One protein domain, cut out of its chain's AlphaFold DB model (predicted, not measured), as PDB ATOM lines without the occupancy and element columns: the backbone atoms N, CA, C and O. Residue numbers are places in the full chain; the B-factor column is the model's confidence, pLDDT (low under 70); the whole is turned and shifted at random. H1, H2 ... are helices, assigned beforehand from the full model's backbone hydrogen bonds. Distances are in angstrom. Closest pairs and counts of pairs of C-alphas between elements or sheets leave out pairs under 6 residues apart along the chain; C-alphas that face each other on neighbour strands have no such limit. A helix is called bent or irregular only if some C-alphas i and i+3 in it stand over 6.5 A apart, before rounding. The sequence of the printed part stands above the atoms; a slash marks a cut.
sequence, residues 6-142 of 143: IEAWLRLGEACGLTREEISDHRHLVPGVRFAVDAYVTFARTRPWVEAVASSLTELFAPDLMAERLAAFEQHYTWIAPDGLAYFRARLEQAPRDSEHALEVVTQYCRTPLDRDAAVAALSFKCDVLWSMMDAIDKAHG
ATOM      1  N   ILE A   6     -32.470  -6.315  23.874       93.69
ATOM      2  CA  ILE A   6     -33.692  -6.041  23.089       93.69
ATOM      3  C   ILE A   6     -34.779  -5.416  23.970       93.69
ATOM      4  O   ILE A   6     -35.418  -4.445  23.582       93.69
ATOM      5  N   GLU A   7     -34.967  -5.939  25.183       94.75
ATOM      6  CA  GLU A   7     -35.912  -5.370  26.144       94.75
ATOM      7  C   GLU A   7     -35.516  -3.936  26.528       94.75
ATOM      8  O   GLU A   7     -36.368  -3.051  26.563       94.75
ATOM      9  N   ALA A   8     -34.225  -3.694  26.785       94.38
ATOM     10  CA  ALA A   8     -33.723  -2.358  27.096       94.38
ATOM     11  C   ALA A   8     -33.904  -1.380  25.918       94.38
ATOM     12  O   ALA A   8     -34.222  -0.216  26.144       94.38
ATOM     13  N   TRP A   9     -33.774  -1.853  24.676       95.50
ATOM     14  CA  TRP A   9     -34.043  -1.058  23.474       95.50
ATOM     15  C   TRP A   9     -35.523  -0.677  23.336       95.50
ATOM     16  O   TRP A   9     -35.844   0.464  23.014       95.50
ATOM     17  N   LEU A  10     -36.442  -1.602  23.637       95.56
ATOM     18  CA  LEU A  10     -37.880  -1.307  23.644       95.56
ATOM     19  C   LEU A  10     -38.234  -0.258  24.708       95.56
ATOM     20  O   LEU A  10     -38.992   0.663  24.419       95.56
ATOM     21  N   ARG A  11     -37.628  -0.344  25.900       95.19
ATOM     22  CA  ARG A  11     -37.802   0.661  26.965       95.19
ATOM     23  C   ARG A  11     -37.248   2.031  26.595       95.19
ATOM     24  O   ARG A  11     -37.828   3.037  26.987       95.19
ATOM     25  N   LEU A  12     -36.144   2.082  25.848       95.94
ATOM     26  CA  LEU A  12     -35.640   3.340  25.299       95.94
ATOM     27  C   LEU A  12     -36.683   3.973  24.371       95.94
ATOM     28  O   LEU A  12     -36.981   5.151  24.514       95.94
ATOM     29  N   GLY A  13     -37.282   3.191  23.470       96.25
ATOM     30  CA  GLY A  13     -38.343   3.691  22.595       96.25
ATOM     31  C   GLY A  13     -39.580   4.179  23.360       96.25
ATOM     32  O   GLY A  13     -40.086   5.256  23.053       96.25
ATOM     33  N   GLU A  14     -40.003   3.459  24.404       96.62
ATOM     34  CA  GLU A  14     -41.072   3.895  25.322       96.62
ATOM     35  C   GLU A  14     -40.729   5.220  26.020       96.62
ATOM     36  O   GLU A  14     -41.554   6.132  26.062       96.62
ATOM     37  N   ALA A  15     -39.493   5.368  26.505       96.19
ATOM     38  CA  ALA A  15     -39.009   6.613  27.101       96.19
ATOM     39  C   ALA A  15     -38.909   7.765  26.087       96.19
ATOM     40  O   ALA A  15     -38.985   8.927  26.481       96.19
ATOM     41  N   CYS A  16     -38.780   7.446  24.797       95.75
ATOM     42  CA  CYS A  16     -38.838   8.403  23.698       95.75
ATOM     43  C   CYS A  16     -40.275   8.712  23.218       95.75
ATOM     44  O   CYS A  16     -40.444   9.482  22.275       95.75
ATOM     45  N   GLY A  17     -41.305   8.128  23.843       95.75
ATOM     46  CA  GLY A  17     -42.716   8.374  23.525       95.75
ATOM     47  C   GLY A  17     -43.336   7.432  22.489       95.75
ATOM     48  O   GLY A  17     -44.473   7.664  22.085       95.75
ATOM     49  N   LEU A  18     -42.634   6.375  22.069       97.06
ATOM     50  CA  LEU A  18     -43.178   5.343  21.181       97.06
ATOM     51  C   LEU A  18     -43.874   4.237  21.973       97.06
ATOM     52  O   LEU A  18     -43.508   3.917  23.102       97.06
ATOM     53  N   THR A  19     -44.841   3.569  21.359       97.00
ATOM     54  CA  THR A  19     -45.377   2.320  21.901       97.00
ATOM     55  C   THR A  19     -44.512   1.129  21.492       97.00
ATOM     56  O   THR A  19     -43.871   1.105  20.441       97.00
ATOM     57  N   ARG A  20     -44.541   0.064  22.298       95.88
ATOM     58  CA  ARG A  20     -43.910  -1.218  21.943       95.88
ATOM     59  C   ARG A  20     -44.359  -1.776  20.603       95.88
ATOM     60  O   ARG A  20     -43.553  -2.394  19.910       95.88
ATOM     61  N   GLU A  21     -45.638  -1.614  20.282       96.94
ATOM     62  CA  GLU A  21     -46.223  -2.112  19.040       96.94
ATOM     63  C   GLU A  21     -45.607  -1.404  17.831       96.94
ATOM     64  O   GLU A  21     -45.150  -2.084  16.916       96.94
ATOM     65  N   GLU A  22     -45.484  -0.073  17.883       96.19
ATOM     66  CA  GLU A  22     -44.865   0.735  16.820       96.19
ATOM     67  C   GLU A  22     -43.403   0.365  16.550       96.19
ATOM     68  O   GLU A  22     -42.935   0.451  15.415       96.19
ATOM     69  N   ILE A  23     -42.664  -0.061  17.579       96.00
ATOM     70  CA  ILE A  23     -41.284  -0.531  17.407       96.00
ATOM     71  C   ILE A  23     -41.278  -1.957  16.845       96.00
ATOM     72  O   ILE A  23     -40.516  -2.259  15.928       96.00
ATOM     73  N   SER A  24     -42.117  -2.842  17.390       94.50
ATOM     74  CA  SER A  24     -42.060  -4.284  17.112       94.50
ATOM     75  C   SER A  24     -42.627  -4.667  15.746       94.50
ATOM     76  O   SER A  24     -42.214  -5.680  15.182       94.50
ATOM     77  N   ASP A  25     -43.567  -3.893  15.201       96.31
ATOM     78  CA  ASP A  25     -44.105  -4.132  13.858       96.31
ATOM     79  C   ASP A  25     -43.267  -3.488  12.740       96.31
ATOM     80  O   ASP A  25     -43.531  -3.697  11.554       96.31
ATOM     81  N   HIS A  26     -42.219  -2.751  13.124       95.88
ATOM     82  CA  HIS A  26     -41.279  -2.088  12.231       95.88
ATOM     83  C   HIS A  26     -41.931  -1.093  11.253       95.88
ATOM     84  O   HIS A  26     -41.353  -0.831  10.194       95.88
ATOM     85  N   ARG A  27     -43.098  -0.511  11.567       95.44
ATOM     86  CA  ARG A  27     -43.796   0.426  10.662       95.44
ATOM     87  C   ARG A  27     -42.983   1.678  10.312       95.44
ATOM     88  O   ARG A  27     -43.173   2.248   9.242       95.44
ATOM     89  N   HIS A  28     -42.061   2.081  11.186       95.94
ATOM     90  CA  HIS A  28     -41.163   3.224  10.975       95.94
ATOM     91  C   HIS A  28     -39.813   2.833  10.351       95.94
ATOM     92  O   HIS A  28     -38.988   3.698  10.070       95.94
ATOM     93  N   LEU A  29     -39.555   1.537  10.126       97.00
ATOM     94  CA  LEU A  29     -38.290   1.073   9.563       97.00
ATOM     95  C   LEU A  29     -38.220   1.391   8.067       97.00
ATOM     96  O   LEU A  29     -38.844   0.719   7.240       97.00
ATOM     97  N   VAL A  30     -37.402   2.380   7.719       98.00
ATOM     98  CA  VAL A  30     -37.206   2.786   6.325       98.00
ATOM     99  C   VAL A  30     -36.449   1.715   5.519       98.00
ATOM    100  O   VAL A  30     -35.583   1.018   6.066       98.00
ATOM    101  N   PRO A  31     -36.725   1.574   4.206       98.25
ATOM    102  CA  PRO A  31     -36.130   0.515   3.388       98.25
ATOM    103  C   PRO A  31     -34.597   0.513   3.368       98.25
ATOM    104  O   PRO A  31     -33.997  -0.556   3.398       98.25
ATOM    105  N   GLY A  32     -33.959   1.691   3.360       98.38
ATOM    106  CA  GLY A  32     -32.496   1.798   3.347       98.38
ATOM    107  C   GLY A  32     -31.843   1.197   4.596       98.38
ATOM    108  O   GLY A  32     -30.898   0.420   4.479       98.38
ATOM    109  N   VAL A  33     -32.412   1.452   5.783       98.62
ATOM    110  CA  VAL A  33     -31.952   0.836   7.039       98.62
ATOM    111  C   VAL A  33     -32.161  -0.676   6.999       98.62
ATOM    112  O   VAL A  33     -31.250  -1.424   7.351       98.62
ATOM    113  N   ARG A  34     -33.328  -1.143   6.528       98.50
ATOM    114  CA  ARG A  34     -33.613  -2.581   6.392       98.50
ATOM    115  C   ARG A  34     -32.571  -3.273   5.515       98.50
ATOM    116  O   ARG A  34     -31.993  -4.263   5.945       98.50
ATOM    117  N   PHE A  35     -32.291  -2.736   4.329       98.62
ATOM    118  CA  PHE A  35     -31.324  -3.339   3.413       98.62
ATOM    119  C   PHE A  35     -29.890  -3.308   3.946       98.62
ATOM    120  O   PHE A  35     -29.171  -4.290   3.771       98.62
ATOM    121  N   ALA A  36     -29.482  -2.240   4.636       98.75
ATOM    122  CA  ALA A  36     -28.167  -2.181   5.271       98.75
ATOM    123  C   ALA A  36     -28.010  -3.269   6.353       98.75
ATOM    124  O   ALA A  36     -27.019  -4.003   6.370       98.75
ATOM    125  N   VAL A  37     -29.015  -3.437   7.217       98.56
ATOM    126  CA  VAL A  37     -29.006  -4.478   8.257       98.56
ATOM    127  C   VAL A  37     -29.077  -5.884   7.645       98.56
ATOM    128  O   VAL A  37     -28.311  -6.761   8.046       98.56
ATOM    129  N   ASP A  38     -29.924  -6.106   6.635       98.62
ATOM    130  CA  ASP A  38     -30.026  -7.390   5.926       98.62
ATOM    131  C   ASP A  38     -28.708  -7.771   5.234       98.62
ATOM    132  O   ASP A  38     -28.328  -8.949   5.223       98.62
ATOM    133  N   ALA A  39     -27.976  -6.787   4.698       98.75
ATOM    134  CA  ALA A  39     -26.644  -6.996   4.140       98.75
ATOM    135  C   ALA A  39     -25.671  -7.497   5.212       98.75
ATOM    136  O   ALA A  39     -24.929  -8.447   4.956       98.75
ATOM    137  N   TYR A  40     -25.713  -6.941   6.427       98.81
ATOM    138  CA  TYR A  40     -24.864  -7.409   7.522       98.81
ATOM    139  C   TYR A  40     -25.190  -8.851   7.939       98.81
ATOM    140  O   TYR A  40     -24.294  -9.692   8.041       98.81
ATOM    141  N   VAL A  41     -26.476  -9.178   8.090       98.56
ATOM    142  CA  VAL A  41     -26.909 -10.550   8.400       98.56
ATOM    143  C   VAL A  41     -26.495 -11.522   7.286       98.56
ATOM    144  O   VAL A  41     -26.060 -12.643   7.557       98.56
ATOM    145  N   THR A  42     -26.611 -11.109   6.023       98.69
ATOM    146  CA  THR A  42     -26.216 -11.923   4.863       98.69
ATOM    147  C   THR A  42     -24.704 -12.120   4.798       98.69
ATOM    148  O   THR A  42     -24.249 -13.236   4.538       98.69
ATOM    149  N   PHE A  43     -23.916 -11.084   5.093       98.69
ATOM    150  CA  PHE A  43     -22.460 -11.167   5.183       98.69
ATOM    151  C   PHE A  43     -22.047 -12.210   6.224       98.69
ATOM    152  O   PHE A  43     -21.333 -13.154   5.893       98.69
ATOM    153  N   ALA A  44     -22.593 -12.123   7.443       98.44
ATOM    154  CA  ALA A  44     -22.303 -13.076   8.514       98.44
ATOM    155  C   ALA A  44     -22.711 -14.522   8.173       98.44
ATOM    156  O   ALA A  44     -22.109 -15.474   8.663       98.44
ATOM    157  N   ARG A  45     -23.724 -14.698   7.316       98.38
ATOM    158  CA  ARG A  45     -24.213 -16.013   6.877       98.38
ATOM    159  C   ARG A  45     -23.372 -16.643   5.767       98.38
ATOM    160  O   ARG A  45     -23.373 -17.863   5.638       98.38
ATOM    161  N   THR A  46     -22.739 -15.829   4.926       98.19
ATOM    162  CA  THR A  46     -22.152 -16.286   3.653       98.19
ATOM    163  C   THR A  46     -20.633 -16.161   3.581       98.19
ATOM    164  O   THR A  46     -20.010 -16.869   2.790       98.19
ATOM    165  N   ARG A  47     -20.018 -15.287   4.382       97.94
ATOM    166  CA  ARG A  47     -18.561 -15.112   4.435       97.94
ATOM    167  C   ARG A  47     -17.908 -16.115   5.391       97.94
ATOM    168  O   ARG A  47     -18.590 -16.669   6.255       97.94
ATOM    169  N   PRO A  48     -16.589 -16.355   5.268       98.00
ATOM    170  CA  PRO A  48     -15.842 -17.099   6.274       98.00
ATOM    171  C   PRO A  48     -16.111 -16.552   7.679       98.00
ATOM    172  O   PRO A  48     -16.133 -15.341   7.890       98.00
ATOM    173  N   TRP A  49     -16.293 -17.445   8.649       98.00
ATOM    174  CA  TRP A  49     -16.714 -17.065  10.001       98.00
ATOM    175  C   TRP A  49     -15.762 -16.057  10.671       98.00
ATOM    176  O   TRP A  49     -16.220 -15.206  11.425       98.00
ATOM    177  N   VAL A  50     -14.457 -16.096  10.363       97.88
ATOM    178  CA  VAL A  50     -13.473 -15.135  10.893       97.88
ATOM    179  C   VAL A  50     -13.712 -13.729  10.344       97.88
ATOM    180  O   VAL A  50     -13.602 -12.766  11.091       97.88
ATOM    181  N   GLU A  51     -14.095 -13.589   9.070       98.38
ATOM    182  CA  GLU A  51     -14.480 -12.291   8.498       98.38
ATOM    183  C   GLU A  51     -15.776 -11.779   9.140       98.38
ATOM    184  O   GLU A  51     -15.899 -10.592   9.442       98.38
ATOM    185  N   ALA A  52     -16.734 -12.675   9.408       98.25
ATOM    186  CA  ALA A  52     -17.949 -12.326  10.138       98.25
ATOM    187  C   ALA A  52     -17.630 -11.814  11.556       98.25
ATOM    188  O   ALA A  52     -18.176 -10.789  11.961       98.25
ATOM    189  N   VAL A  53     -16.697 -12.447  12.278       98.00
ATOM    190  CA  VAL A  53     -16.205 -11.940  13.573       98.00
ATOM    191  C   VAL A  53     -15.457 -10.615  13.399       98.00
ATOM    192  O   VAL A  53     -15.724  -9.672  14.131       98.00
ATOM    193  N   ALA A  54     -14.588 -10.476  12.397       98.25
ATOM    194  CA  ALA A  54     -13.861  -9.228  12.147       98.25
ATOM    195  C   ALA A  54     -14.796  -8.033  11.911       98.25
ATOM    196  O   ALA A  54     -14.534  -6.933  12.392       98.25
ATOM    197  N   SER A  55     -15.934  -8.253  11.253       98.12
ATOM    198  CA  SER A  55     -16.946  -7.211  11.060       98.12
ATOM    199  C   SER A  55     -17.641  -6.750  12.356       98.12
ATOM    200  O   SER A  55     -18.314  -5.721  12.351       98.12
ATOM    201  N   SER A  56     -17.506  -7.454  13.490       96.88
ATOM    202  CA  SER A  56     -18.010  -6.960  14.783       96.88
ATOM    203  C   SER A  56     -17.074  -5.933  15.432       96.88
ATOM    204  O   SER A  56     -17.533  -5.155  16.266       96.88
ATOM    205  N   LEU A  57     -15.808  -5.842  15.000       96.81
ATOM    206  CA  LEU A  57     -14.765  -5.020  15.634       96.81
ATOM    207  C   LEU A  57     -15.021  -3.508  15.625       96.81
ATOM    208  O   LEU A  57     -14.311  -2.774  16.305       96.81
ATOM    209  N   THR A  58     -16.079  -3.027  14.967       95.19
ATOM    210  CA  THR A  58     -16.610  -1.679  15.238       95.19
ATOM    211  C   THR A  58     -16.915  -1.445  16.721       95.19
ATOM    212  O   THR A  58     -16.953  -0.304  17.168       95.19
ATOM    213  N   GLU A  59     -17.126  -2.512  17.496       91.62
ATOM    214  CA  GLU A  59     -17.323  -2.436  18.944       91.62
ATOM    215  C   GLU A  59     -16.101  -1.928  19.714       91.62
ATOM    216  O   GLU A  59     -16.295  -1.385  20.797       91.62
ATOM    217  N   LEU A  60     -14.891  -1.977  19.141       90.06
ATOM    218  CA  LEU A  60     -13.710  -1.314  19.715       90.06
ATOM    219  C   LEU A  60     -13.921   0.199  19.886       90.06
ATOM    220  O   LEU A  60     -13.302   0.816  20.745       90.06
ATOM    221  N   PHE A  61     -14.805   0.794  19.081       85.88
ATOM    222  CA  PHE A  61     -15.116   2.225  19.104       85.88
ATOM    223  C   PHE A  61     -16.421   2.538  19.849       85.88
ATOM    224  O   PHE A  61     -16.787   3.701  20.007       85.88
ATOM    225  N   ALA A  62     -17.167   1.517  20.281       82.50
ATOM    226  CA  ALA A  62     -18.484   1.713  20.876       82.50
ATOM    227  C   ALA A  62     -18.455   2.358  22.276       82.50
ATOM    228  O   ALA A  62     -19.315   3.207  22.500       82.50
ATOM    229  N   PRO A  63     -17.545   2.015  23.215       83.44
ATOM    230  CA  PRO A  63     -17.612   2.516  24.591       83.44
ATOM    231  C   PRO A  63     -17.589   4.045  24.697       83.44
ATOM    232  O   PRO A  63     -18.499   4.620  25.294       83.44
ATOM    233  N   ASP A  64     -16.619   4.701  24.056       85.06
ATOM    234  CA  ASP A  64     -16.488   6.163  24.093       85.06
ATOM    235  C   ASP A  64     -17.720   6.841  23.479       85.06
ATOM    236  O   ASP A  64     -18.310   7.741  24.078       85.06
ATOM    237  N   LEU A  65     -18.192   6.325  22.337       85.69
ATOM    238  CA  LEU A  65     -19.409   6.810  21.680       85.69
ATOM    239  C   LEU A  65     -20.665   6.603  22.536       85.69
ATOM    240  O   LEU A  65     -21.569   7.437  22.513       85.69
ATOM    241  N   MET A  66     -20.771   5.494  23.277       89.25
ATOM    242  CA  MET A  66     -21.897   5.265  24.186       89.25
ATOM    243  C   MET A  66     -21.863   6.247  25.360       89.25
ATOM    244  O   MET A  66     -22.920   6.747  25.746       89.25
ATOM    245  N   ALA A  67     -20.680   6.538  25.908       90.25
ATOM    246  CA  ALA A  67     -20.521   7.486  27.009       90.25
ATOM    247  C   ALA A  67     -20.893   8.908  26.570       90.25
ATOM    248  O   ALA A  67     -21.661   9.585  27.257       90.25
ATOM    249  N   GLU A  68     -20.427   9.325  25.391       92.81
ATOM    250  CA  GLU A  68     -20.765  10.619  24.797       92.81
ATOM    251  C   GLU A  68     -22.272  10.743  24.531       92.81
ATOM    252  O   GLU A  68     -22.897  11.727  24.928       92.81
ATOM    253  N   ARG A  69     -22.889   9.713  23.933       91.38
ATOM    254  CA  ARG A  69     -24.343   9.680  23.704       91.38
ATOM    255  C   ARG A  69     -25.119   9.770  25.007       91.38
ATOM    256  O   ARG A  69     -26.082  10.524  25.070       91.38
ATOM    257  N   LEU A  70     -24.720   9.019  26.034       93.19
ATOM    258  CA  LEU A  70     -25.390   9.038  27.332       93.19
ATOM    259  C   LEU A  70     -25.357  10.442  27.951       93.19
ATOM    260  O   LEU A  70     -26.405  10.945  28.351       93.19
ATOM    261  N   ALA A  71     -24.191  11.092  27.950       93.88
ATOM    262  CA  ALA A  71     -24.052  12.463  28.436       93.88
ATOM    263  C   ALA A  71     -24.916  13.448  27.627       93.88
ATOM    264  O   ALA A  71     -25.615  14.282  28.205       93.88
ATOM    265  N   ALA A  72     -24.935  13.319  26.297       94.50
ATOM    266  CA  ALA A  72     -25.758  14.157  25.430       94.50
ATOM    267  C   ALA A  72     -27.266  13.949  25.663       94.50
ATOM    268  O   ALA A  72     -28.017  14.926  25.696       94.50
ATOM    269  N   PHE A  73     -27.713  12.703  25.863       94.50
ATOM    270  CA  PHE A  73     -29.096  12.376  26.225       94.50
ATOM    271  C   PHE A  73     -29.514  13.066  27.525       94.50
ATOM    272  O   PHE A  73     -30.532  13.756  27.551       94.50
ATOM    273  N   GLU A  74     -28.699  12.935  28.573       93.12
ATOM    274  CA  GLU A  74     -28.979  13.515  29.890       93.12
ATOM    275  C   GLU A  74     -28.955  15.054  29.874       93.12
ATOM    276  O   GLU A  74     -29.728  15.689  30.592       93.12
ATOM    277  N   GLN A  75     -28.116  15.665  29.033       96.19
ATOM    278  CA  GLN A  75     -27.996  17.119  28.935       96.19
ATOM    279  C   GLN A  75     -29.068  17.768  28.046       96.19
ATOM    280  O   GLN A  75     -29.619  18.810  28.407       96.19
ATOM    281  N   HIS A  76     -29.328  17.209  26.862       97.00
ATOM    282  CA  HIS A  76     -30.102  17.887  25.816       97.00
ATOM    283  C   HIS A  76     -31.531  17.363  25.665       97.00
ATOM    284  O   HIS A  76     -32.400  18.098  25.196       97.00
ATOM    285  N   TYR A  77     -31.804  16.127  26.088       95.75
ATOM    286  CA  TYR A  77     -33.085  15.456  25.869       95.75
ATOM    287  C   TYR A  77     -33.741  15.075  27.200       95.75
ATOM    288  O   TYR A  77     -34.117  13.930  27.435       95.75
ATOM    289  N   THR A  78     -33.906  16.066  28.079       94.38
ATOM    290  CA  THR A  78     -34.381  15.902  29.469       94.38
ATOM    291  C   THR A  78     -35.809  15.364  29.609       94.38
ATOM    292  O   THR A  78     -36.237  15.022  30.710       94.38
ATOM    293  N   TRP A  79     -36.555  15.283  28.507       95.62
ATOM    294  CA  TRP A  79     -37.876  14.661  28.430       95.62
ATOM    295  C   TRP A  79     -37.813  13.126  28.370       95.62
ATOM    296  O   TRP A  79     -38.819  12.474  28.644       95.62
ATOM    297  N   ILE A  80     -36.651  12.542  28.056       95.81
ATOM    298  CA  ILE A  80     -36.439  11.093  28.073       95.81
ATOM    299  C   ILE A  80     -36.210  10.643  29.514       95.81
ATOM    300  O   ILE A  80     -35.311  11.123  30.206       95.81
ATOM    301  N   ALA A  81     -37.016   9.687  29.975       92.12
ATOM    302  CA  ALA A  81     -36.894   9.153  31.325       92.12
ATOM    303  C   ALA A  81     -35.512   8.488  31.543       92.12
ATOM    304  O   ALA A  81     -35.098   7.677  30.709       92.12
ATOM    305  N   PRO A  82     -34.822   8.731  32.680       91.06
ATOM    306  CA  PRO A  82     -33.490   8.171  32.940       91.06
ATOM    307  C   PRO A  82     -33.404   6.642  32.841       91.06
ATOM    308  O   PRO A  82     -32.369   6.112  32.428       91.06
ATOM    309  N   ASP A  83     -34.481   5.932  33.185       90.38
ATOM    310  CA  ASP A  83     -34.562   4.467  33.098       90.38
ATOM    311  C   ASP A  83     -34.549   3.956  31.646       90.38
ATOM    312  O   ASP A  83     -34.097   2.839  31.387       90.38
ATOM    313  N   GLY A  84     -34.967   4.783  30.681       92.81
ATOM    314  CA  GLY A  84     -34.897   4.476  29.250       92.81
ATOM    315  C   GLY A  84     -33.465   4.379  28.718       92.81
ATOM    316  O   GLY A  84     -33.211   3.696  27.731       92.81
ATOM    317  N   LEU A  85     -32.495   4.990  29.405       94.38
ATOM    318  CA  LEU A  85     -31.085   5.009  28.993       94.38
ATOM    319  C   LEU A  85     -30.290   3.782  29.480       94.38
ATOM    320  O   LEU A  85     -29.081   3.691  29.258       94.38
ATOM    321  N   ALA A  86     -30.952   2.809  30.118       92.94
ATOM    322  CA  ALA A  86     -30.319   1.588  30.621       92.94
ATOM    323  C   ALA A  86     -29.580   0.788  29.532       92.94
ATOM    324  O   ALA A  86     -28.560   0.165  29.823       92.94
ATOM    325  N   TYR A  87     -30.050   0.838  28.278       91.75
ATOM    326  CA  TYR A  87     -29.374   0.205  27.141       91.75
ATOM    327  C   TYR A  87     -27.943   0.735  26.954       91.75
ATOM    328  O   TYR A  87     -26.997  -0.049  26.870       91.75
ATOM    329  N   PHE A  88     -27.771   2.061  26.944       91.75
ATOM    330  CA  PHE A  88     -26.462   2.696  26.769       91.75
ATOM    331  C   PHE A  88     -25.534   2.393  27.946       91.75
ATOM    332  O   PHE A  88     -24.386   2.004  27.731       91.75
ATOM    333  N   ARG A  89     -26.050   2.474  29.182       91.31
ATOM    334  CA  ARG A  89     -25.280   2.143  30.395       91.31
ATOM    335  C   ARG A  89     -24.775   0.701  30.375       91.31
ATOM    336  O   ARG A  89     -23.604   0.467  30.644       91.31
ATOM    337  N   ALA A  90     -25.620  -0.257  29.990       89.00
ATOM    338  CA  ALA A  90     -25.220  -1.660  29.898       89.00
ATOM    339  C   ALA A  90     -24.128  -1.898  28.837       89.00
ATOM    340  O   ALA A  90     -23.221  -2.706  29.051       89.00
ATOM    341  N   ARG A  91     -24.178  -1.189  27.700       87.94
ATOM    342  CA  ARG A  91     -23.190  -1.354  26.619       87.94
ATOM    343  C   ARG A  91     -21.797  -0.832  26.965       87.94
ATOM    344  O   ARG A  91     -20.843  -1.363  26.403       87.94
ATOM    345  N   LEU A  92     -21.664   0.101  27.914       87.62
ATOM    346  CA  LEU A  92     -20.356   0.546  28.421       87.62
ATOM    347  C   LEU A  92     -19.547  -0.602  29.038       87.62
ATOM    348  O   LEU A  92     -18.329  -0.631  28.911       87.62
ATOM    349  N   GLU A  93     -20.216  -1.567  29.669       86.06
ATOM    350  CA  GLU A  93     -19.552  -2.709  30.303       86.06
ATOM    351  C   GLU A  93     -19.451  -3.945  29.399       86.06
ATOM    352  O   GLU A  93     -18.594  -4.805  29.622       86.06
ATOM    353  N   GLN A  94     -20.367  -4.094  28.437       85.50
ATOM    354  CA  GLN A  94     -20.448  -5.269  27.561       85.50
ATOM    355  C   GLN A  94     -19.520  -5.149  26.347       85.50
ATOM    356  O   GLN A  94     -18.762  -6.075  26.075       85.50
ATOM    357  N   ALA A  95     -19.525  -4.000  25.661       83.31
ATOM    358  CA  ALA A  95     -18.772  -3.816  24.417       83.31
ATOM    359  C   ALA A  95     -17.247  -4.032  24.552       83.31
ATOM    360  O   ALA A  95     -16.664  -4.632  23.646       83.31
ATOM    361  N   PRO A  96     -16.575  -3.628  25.654       85.94
ATOM    362  CA  PRO A  96     -15.153  -3.925  25.829       85.94
ATOM    363  C   PRO A  96     -14.866  -5.432  25.846       85.94
ATOM    364  O   PRO A  96     -13.989  -5.895  25.128       85.94
ATOM    365  N   ARG A  97     -15.671  -6.213  26.577       86.56
ATOM    366  CA  ARG A  97     -15.509  -7.675  26.673       86.56
ATOM    367  C   ARG A  97     -15.725  -8.369  25.329       86.56
ATOM    368  O   ARG A  97     -14.959  -9.260  24.966       86.56
ATOM    369  N   ASP A  98     -16.757  -7.955  24.597       85.12
ATOM    370  CA  ASP A  98     -17.090  -8.522  23.286       85.12
ATOM    371  C   ASP A  98     -15.974  -8.228  22.262       85.12
ATOM    372  O   ASP A  98     -15.526  -9.118  21.529       85.12
ATOM    373  N   SER A  99     -15.476  -6.988  22.248       88.69
ATOM    374  CA  SER A  99     -14.435  -6.549  21.314       88.69
ATOM    375  C   SER A  99     -13.047  -7.126  21.615       88.69
ATOM    376  O   SER A  99     -12.333  -7.467  20.672       88.69
ATOM    377  N   GLU A 100     -12.682  -7.310  22.889       92.12
ATOM    378  CA  GLU A 100     -11.445  -7.994  23.295       92.12
ATOM    379  C   GLU A 100     -11.404  -9.421  22.738       92.12
ATOM    380  O   GLU A 100     -10.460  -9.789  22.036       92.12
ATOM    381  N   HIS A 101     -12.469 -10.198  22.957       94.44
ATOM    382  CA  HIS A 101     -12.541 -11.567  22.457       94.44
ATOM    383  C   HIS A 101     -12.534 -11.630  20.923       94.44
ATOM    384  O   HIS A 101     -11.835 -12.454  20.328       94.44
ATOM    385  N   ALA A 102     -13.280 -10.745  20.256       95.38
ATOM    386  CA  ALA A 102     -13.274 -10.674  18.798       95.38
ATOM    387  C   ALA A 102     -11.873 -10.345  18.252       95.38
ATOM    388  O   ALA A 102     -11.441 -10.945  17.265       95.38
ATOM    389  N   LEU A 103     -11.135  -9.436  18.899       96.44
ATOM    390  CA  LEU A 103      -9.784  -9.061  18.488       96.44
ATOM    391  C   LEU A 103      -8.793 -10.215  18.679       96.44
ATOM    392  O   LEU A 103      -7.973 -10.473  17.794       96.44
ATOM    393  N   GLU A 104      -8.886 -10.948  19.789       97.06
ATOM    394  CA  GLU A 104      -8.102 -12.167  20.021       97.06
ATOM    395  C   GLU A 104      -8.337 -13.199  18.915       97.06
ATOM    396  O   GLU A 104      -7.388 -13.688  18.299       97.06
ATOM    397  N   VAL A 105      -9.604 -13.480  18.600       97.44
ATOM    398  CA  VAL A 105      -9.977 -14.404  17.524       97.44
ATOM    399  C   VAL A 105      -9.394 -13.934  16.192       97.44
ATOM    400  O   VAL A 105      -8.669 -14.676  15.528       97.44
ATOM    401  N   VAL A 106      -9.636 -12.687  15.793       97.75
ATOM    402  CA  VAL A 106      -9.161 -12.180  14.498       97.75
ATOM    403  C   VAL A 106      -7.635 -12.229  14.406       97.75
ATOM    404  O   VAL A 106      -7.098 -12.714  13.415       97.75
ATOM    405  N   THR A 107      -6.910 -11.818  15.445       97.19
ATOM    406  CA  THR A 107      -5.434 -11.839  15.439       97.19
ATOM    407  C   THR A 107      -4.836 -13.251  15.505       97.19
ATOM    408  O   THR A 107      -3.731 -13.492  14.996       97.19
ATOM    409  N   GLN A 108      -5.563 -14.210  16.085       98.00
ATOM    410  CA  GLN A 108      -5.183 -15.620  16.104       98.00
ATOM    411  C   GLN A 108      -5.343 -16.279  14.729       98.00
ATOM    412  O   GLN A 108      -4.456 -17.032  14.319       98.00
ATOM    413  N   TYR A 109      -6.444 -16.010  14.021       97.94
ATOM    414  CA  TYR A 109      -6.784 -16.706  12.776       97.94
ATOM    415  C   TYR A 109      -6.333 -15.964  11.505       97.94
ATOM    416  O   TYR A 109      -5.954 -16.621  10.538       97.94
ATOM    417  N   CYS A 110      -6.271 -14.628  11.500       97.62
ATOM    418  CA  CYS A 110      -5.818 -13.841  10.348       97.62
ATOM    419  C   CYS A 110      -4.289 -13.689  10.322       97.62
ATOM    420  O   CYS A 110      -3.717 -12.649  10.674       97.62
ATOM    421  N   ARG A 111      -3.590 -14.762   9.937       97.56
ATOM    422  CA  ARG A 111      -2.124 -14.835  10.041       97.56
ATOM    423  C   ARG A 111      -1.398 -14.350   8.797       97.56
ATOM    424  O   ARG A 111      -0.300 -13.804   8.939       97.56
ATOM    425  N   THR A 112      -1.983 -14.521   7.618       98.25
ATOM    426  CA  THR A 112      -1.378 -14.094   6.353       98.25
ATOM    427  C   THR A 112      -1.764 -12.651   6.008       98.25
ATOM    428  O   THR A 112      -2.756 -12.143   6.533       98.25
ATOM    429  N   PRO A 113      -1.010 -11.965   5.127       98.19
ATOM    430  CA  PRO A 113      -1.415 -10.655   4.619       98.19
ATOM    431  C   PRO A 113      -2.827 -10.665   4.023       98.19
ATOM    432  O   PRO A 113      -3.629  -9.805   4.360       98.19
ATOM    433  N   LEU A 114      -3.167 -11.703   3.250       98.19
ATOM    434  CA  LEU A 114      -4.491 -11.852   2.644       98.19
ATOM    435  C   LEU A 114      -5.608 -11.950   3.693       98.19
ATOM    436  O   LEU A 114      -6.646 -11.312   3.537       98.19
ATOM    437  N   ASP A 115      -5.395 -12.699   4.780       97.94
ATOM    438  CA  ASP A 115      -6.404 -12.813   5.841       97.94
ATOM    439  C   ASP A 115      -6.607 -11.485   6.582       97.94
ATOM    440  O   ASP A 115      -7.718 -11.165   7.005       97.94
ATOM    441  N   ARG A 116      -5.527 -10.717   6.771       98.12
ATOM    442  CA  ARG A 116      -5.576  -9.405   7.433       98.12
ATOM    443  C   ARG A 116      -6.292  -8.385   6.563       98.12
ATOM    444  O   ARG A 116      -7.141  -7.662   7.074       98.12
ATOM    445  N   ASP A 117      -6.006  -8.379   5.265       98.50
ATOM    446  CA  ASP A 117      -6.696  -7.524   4.301       98.50
ATOM    447  C   ASP A 117      -8.196  -7.850   4.268       98.50
ATOM    448  O   ASP A 117      -9.026  -6.942   4.301       98.50
ATOM    449  N   ALA A 118      -8.563  -9.137   4.303       98.38
ATOM    450  CA  ALA A 118      -9.958  -9.566   4.384       98.38
ATOM    451  C   ALA A 118     -10.638  -9.134   5.698       98.38
ATOM    452  O   ALA A 118     -11.780  -8.676   5.673       98.38
ATOM    453  N   ALA A 119      -9.948  -9.222   6.839       98.38
ATOM    454  CA  ALA A 119     -10.473  -8.754   8.124       98.38
ATOM    455  C   ALA A 119     -10.696  -7.231   8.145       98.38
ATOM    456  O   ALA A 119     -11.736  -6.765   8.613       98.38
ATOM    457  N   VAL A 120      -9.758  -6.453   7.596       98.25
ATOM    458  CA  VAL A 120      -9.906  -4.994   7.457       98.25
ATOM    459  C   VAL A 120     -11.044  -4.656   6.497       98.25
ATOM    460  O   VAL A 120     -11.851  -3.777   6.796       98.25
ATOM    461  N   ALA A 121     -11.172  -5.377   5.381       98.56
ATOM    462  CA  ALA A 121     -12.284  -5.201   4.450       98.56
ATOM    463  C   ALA A 121     -13.640  -5.510   5.108       98.56
ATOM    464  O   ALA A 121     -14.604  -4.781   4.889       98.56
ATOM    465  N   ALA A 122     -13.717  -6.537   5.960       98.62
ATOM    466  CA  ALA A 122     -14.919  -6.862   6.727       98.62
ATOM    467  C   ALA A 122     -15.292  -5.759   7.735       98.62
ATOM    468  O   ALA A 122     -16.471  -5.429   7.886       98.62
ATOM    469  N   LEU A 123     -14.298  -5.157   8.396       98.31
ATOM    470  CA  LEU A 123     -14.505  -3.998   9.267       98.31
ATOM    471  C   LEU A 123     -14.973  -2.770   8.469       98.31
ATOM    472  O   LEU A 123     -15.925  -2.108   8.877       98.31
ATOM    473  N   SER A 124     -14.361  -2.496   7.312       98.50
ATOM    474  CA  SER A 124     -14.779  -1.409   6.416       98.50
ATOM    475  C   SER A 124     -16.225  -1.591   5.957       98.50
ATOM    476  O   SER A 124     -17.025  -0.670   6.081       98.50
ATOM    477  N   PHE A 125     -16.590  -2.803   5.529       98.69
ATOM    478  CA  PHE A 125     -17.965  -3.144   5.163       98.69
ATOM    479  C   PHE A 125     -18.949  -2.858   6.307       98.69
ATOM    480  O   PHE A 125     -20.034  -2.324   6.078       98.69
ATOM    481  N   LYS A 126     -18.584  -3.172   7.557       98.56
ATOM    482  CA  LYS A 126     -19.436  -2.847   8.707       98.56
ATOM    483  C   LYS A 126     -19.616  -1.336   8.881       98.56
ATOM    484  O   LYS A 126     -20.723  -0.904   9.207       98.56
ATOM    485  N   CYS A 127     -18.567  -0.543   8.683       98.31
ATOM    486  CA  CYS A 127     -18.677   0.915   8.708       98.31
ATOM    487  C   CYS A 127     -19.639   1.416   7.619       98.31
ATOM    488  O   CYS A 127     -20.505   2.230   7.928       98.31
ATOM    489  N   ASP A 128     -19.569   0.864   6.404       98.69
ATOM    490  CA  ASP A 128     -20.480   1.211   5.303       98.69
ATOM    491  C   ASP A 128     -21.942   0.869   5.630       98.69
ATOM    492  O   ASP A 128     -22.848   1.641   5.314       98.69
ATOM    493  N   VAL A 129     -22.190  -0.256   6.316       98.75
ATOM    494  CA  VAL A 129     -23.529  -0.614   6.819       98.75
ATOM    495  C   VAL A 129     -24.049   0.454   7.781       98.75
ATOM    496  O   VAL A 129     -25.166   0.939   7.606       98.75
ATOM    497  N   LEU A 130     -23.252   0.834   8.785       98.12
ATOM    498  CA  LEU A 130     -23.652   1.841   9.775       98.12
ATOM    499  C   LEU A 130     -23.883   3.209   9.124       98.12
ATOM    500  O   LEU A 130     -24.852   3.888   9.457       98.12
ATOM    501  N   TRP A 131     -23.030   3.585   8.174       98.44
ATOM    502  CA  TRP A 131     -23.165   4.831   7.429       98.44
ATOM    503  C   TRP A 131     -24.437   4.843   6.576       98.44
ATOM    504  O   TRP A 131     -25.229   5.775   6.659       98.44
ATOM    505  N   SER A 132     -24.706   3.754   5.852       98.62
ATOM    506  CA  SER A 132     -25.913   3.607   5.026       98.62
ATOM    507  C   SER A 132     -27.201   3.687   5.849       98.62
ATOM    508  O   SER A 132     -28.216   4.195   5.371       98.62
ATOM    509  N   MET A 133     -27.182   3.193   7.094       98.56
ATOM    510  CA  MET A 133     -28.309   3.360   8.015       98.56
ATOM    511  C   MET A 133     -28.533   4.836   8.350       98.56
ATOM    512  O   MET A 133     -29.676   5.290   8.311       98.56
ATOM    513  N   MET A 134     -27.465   5.579   8.655       97.81
ATOM    514  CA  MET A 134     -27.552   7.008   8.959       97.81
ATOM    515  C   MET A 134     -28.036   7.814   7.752       97.81
ATOM    516  O   MET A 134     -28.978   8.583   7.905       97.81
ATOM    517  N   ASP A 135     -27.495   7.567   6.554       98.25
ATOM    518  CA  ASP A 135     -27.928   8.230   5.314       98.25
ATOM    519  C   ASP A 135     -29.417   7.983   5.025       98.25
ATOM    520  O   ASP A 135     -30.148   8.881   4.607       98.25
ATOM    521  N   ALA A 136     -29.899   6.758   5.249       98.31
ATOM    522  CA  ALA A 136     -31.300   6.416   5.029       98.31
ATOM    523  C   ALA A 136     -32.242   7.092   6.039       98.31
ATOM    524  O   ALA A 136     -33.359   7.461   5.673       98.31
ATOM    525  N   ILE A 137     -31.805   7.237   7.294       97.81
ATOM    526  CA  ILE A 137     -32.550   7.955   8.337       97.81
ATOM    527  C   ILE A 137     -32.568   9.452   8.025       97.81
ATOM    528  O   ILE A 137     -33.645  10.043   8.011       97.81
ATOM    529  N   ASP A 138     -31.413  10.039   7.710       97.25
ATOM    530  CA  ASP A 138     -31.278  11.449   7.335       97.25
ATOM    531  C   ASP A 138     -32.119  11.774   6.096       97.25
ATOM    532  O   ASP A 138     -32.884  12.726   6.079       97.25
ATOM    533  N   LYS A 139     -32.129  10.903   5.085       96.94
ATOM    534  CA  LYS A 139     -32.972  11.119   3.904       96.94
ATOM    535  C   LYS A 139     -34.477  11.117   4.205       96.94
ATOM    536  O   LYS A 139     -35.243  11.721   3.453       96.94
ATOM    537  N   ALA A 140     -34.909  10.376   5.224       96.56
ATOM    538  CA  ALA A 140     -36.318  10.221   5.578       96.56
ATOM    539  C   ALA A 140     -36.804  11.239   6.621       96.56
ATOM    540  O   ALA A 140     -38.000  11.534   6.658       96.56
ATOM    541  N   HIS A 141     -35.900  11.730   7.472       93.19
ATOM    542  CA  HIS A 141     -36.222  12.518   8.666       93.19
ATOM    543  C   HIS A 141     -35.315  13.735   8.893       93.19
ATOM    544  O   HIS A 141     -35.594  14.510   9.804       93.19
ATOM    545  N   GLY A 142     -34.237  13.883   8.125       82.38
ATOM    546  CA  GLY A 142     -33.427  15.094   8.073       82.38
ATOM    547  C   GLY A 142     -34.184  16.190   7.328       82.38
ATOM    548  O   GLY A 142     -34.877  15.910   6.345       82.38
TER     549      GLY A 142
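What this domain is: This is residues 6 to 142 of the 143 residues of the protein "Pyrroloquinoline-quinone synthase" of Nocardioidaceae bacterium (UniProt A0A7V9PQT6). Two layers of long helices, the hairpin of H5 and H6 and the pair H3 and H7, make an elongated wedge: they come together at one end, where H4 sits between H6 and H7, and stand open toward the other end, with an empty middle. Near the open end H1 packs on H6, and H2 with residues 25 to 30 leads from there to H3. The printed part has 137 residues with seven named helices, H1 to H7 in chain order, and no named strand; the class is all helix. The whole is only just compact, close to loose, with a radius of gyration of the C-alphas of 16.9 A, and spans 51 by 31 by 24 A.

How they stand to each other: H7, residues 113 to 141, is the longest helix. With its residues 126 to 137 alone it touches H3, residues 31 to 46, at a shallow tilt of 20 degrees, opposite ways; the closest C-alphas, of Val 33 and Met 133, are 4.5 A apart. H4, residues 49 to 54, touches H7 at a steep tilt of 66 degrees, closest at C-alphas 54 and 119, 5.3 A apart, and touches H3 only at the corner, closest at C-alphas 44 and 52, 4.7 A apart. H4 also touches H6, residues 82 to 109, closest at C-alphas 54 and 106, 6.0 A apart. H6 and H7 are close but not clearly touching, with C-alphas 106 and 119 closest at 7.4 A. H5, residues 57 to 76, forms a helical hairpin with H6, at a shallow tilt of 15 degrees; C-alphas 63 and 92 are closest, 5.1 A apart. H5 touches H7 with residues 57 to 58 alone, closest at C-alphas 57 and 123, 6.5 A apart. H1, residues 6 to 15, touches residues 83 to 87 of H6, closest at C-alphas 12 and 84, 4.2 A apart; the tilt of 33 degrees is shallow, only just short of steep. H2, residues 20 to 24, touches H1, closest at C-alphas 10 and 20, 6.3 A apart. H3 is apart from H5 and H6. Every O i to N i+4 pair is within hydrogen-bond range in H1, H2, H3, H4 and H7, against 11 of 16 in H5 and 18 of 24 in H6.

Where its parts are: H1 begins at C-alpha 6 (-33.692, -6.041, 23.089); H2 and H4 are short. H3 is 21.9 A long, H5 29.4 A, H6 41.7 A and H7 42.0 A, ending at C-alpha 141 (-36.222, 12.518, 8.666). H5 and H6 are irregular: C-alphas 60 and 63 are 7.3 A apart, as are C-alphas 84 and 87. H5 has a kink of 41 degrees near residue 64, H6 one of 38 degrees near residue 95.

The domain as a whole: The two C-alphas farthest apart, of Trp 79 and Thr 112, are 51.4 A apart. The printed part has no cut and no long link. The mean pLDDT of the printed part is 95.1, and no printed residue is under 70.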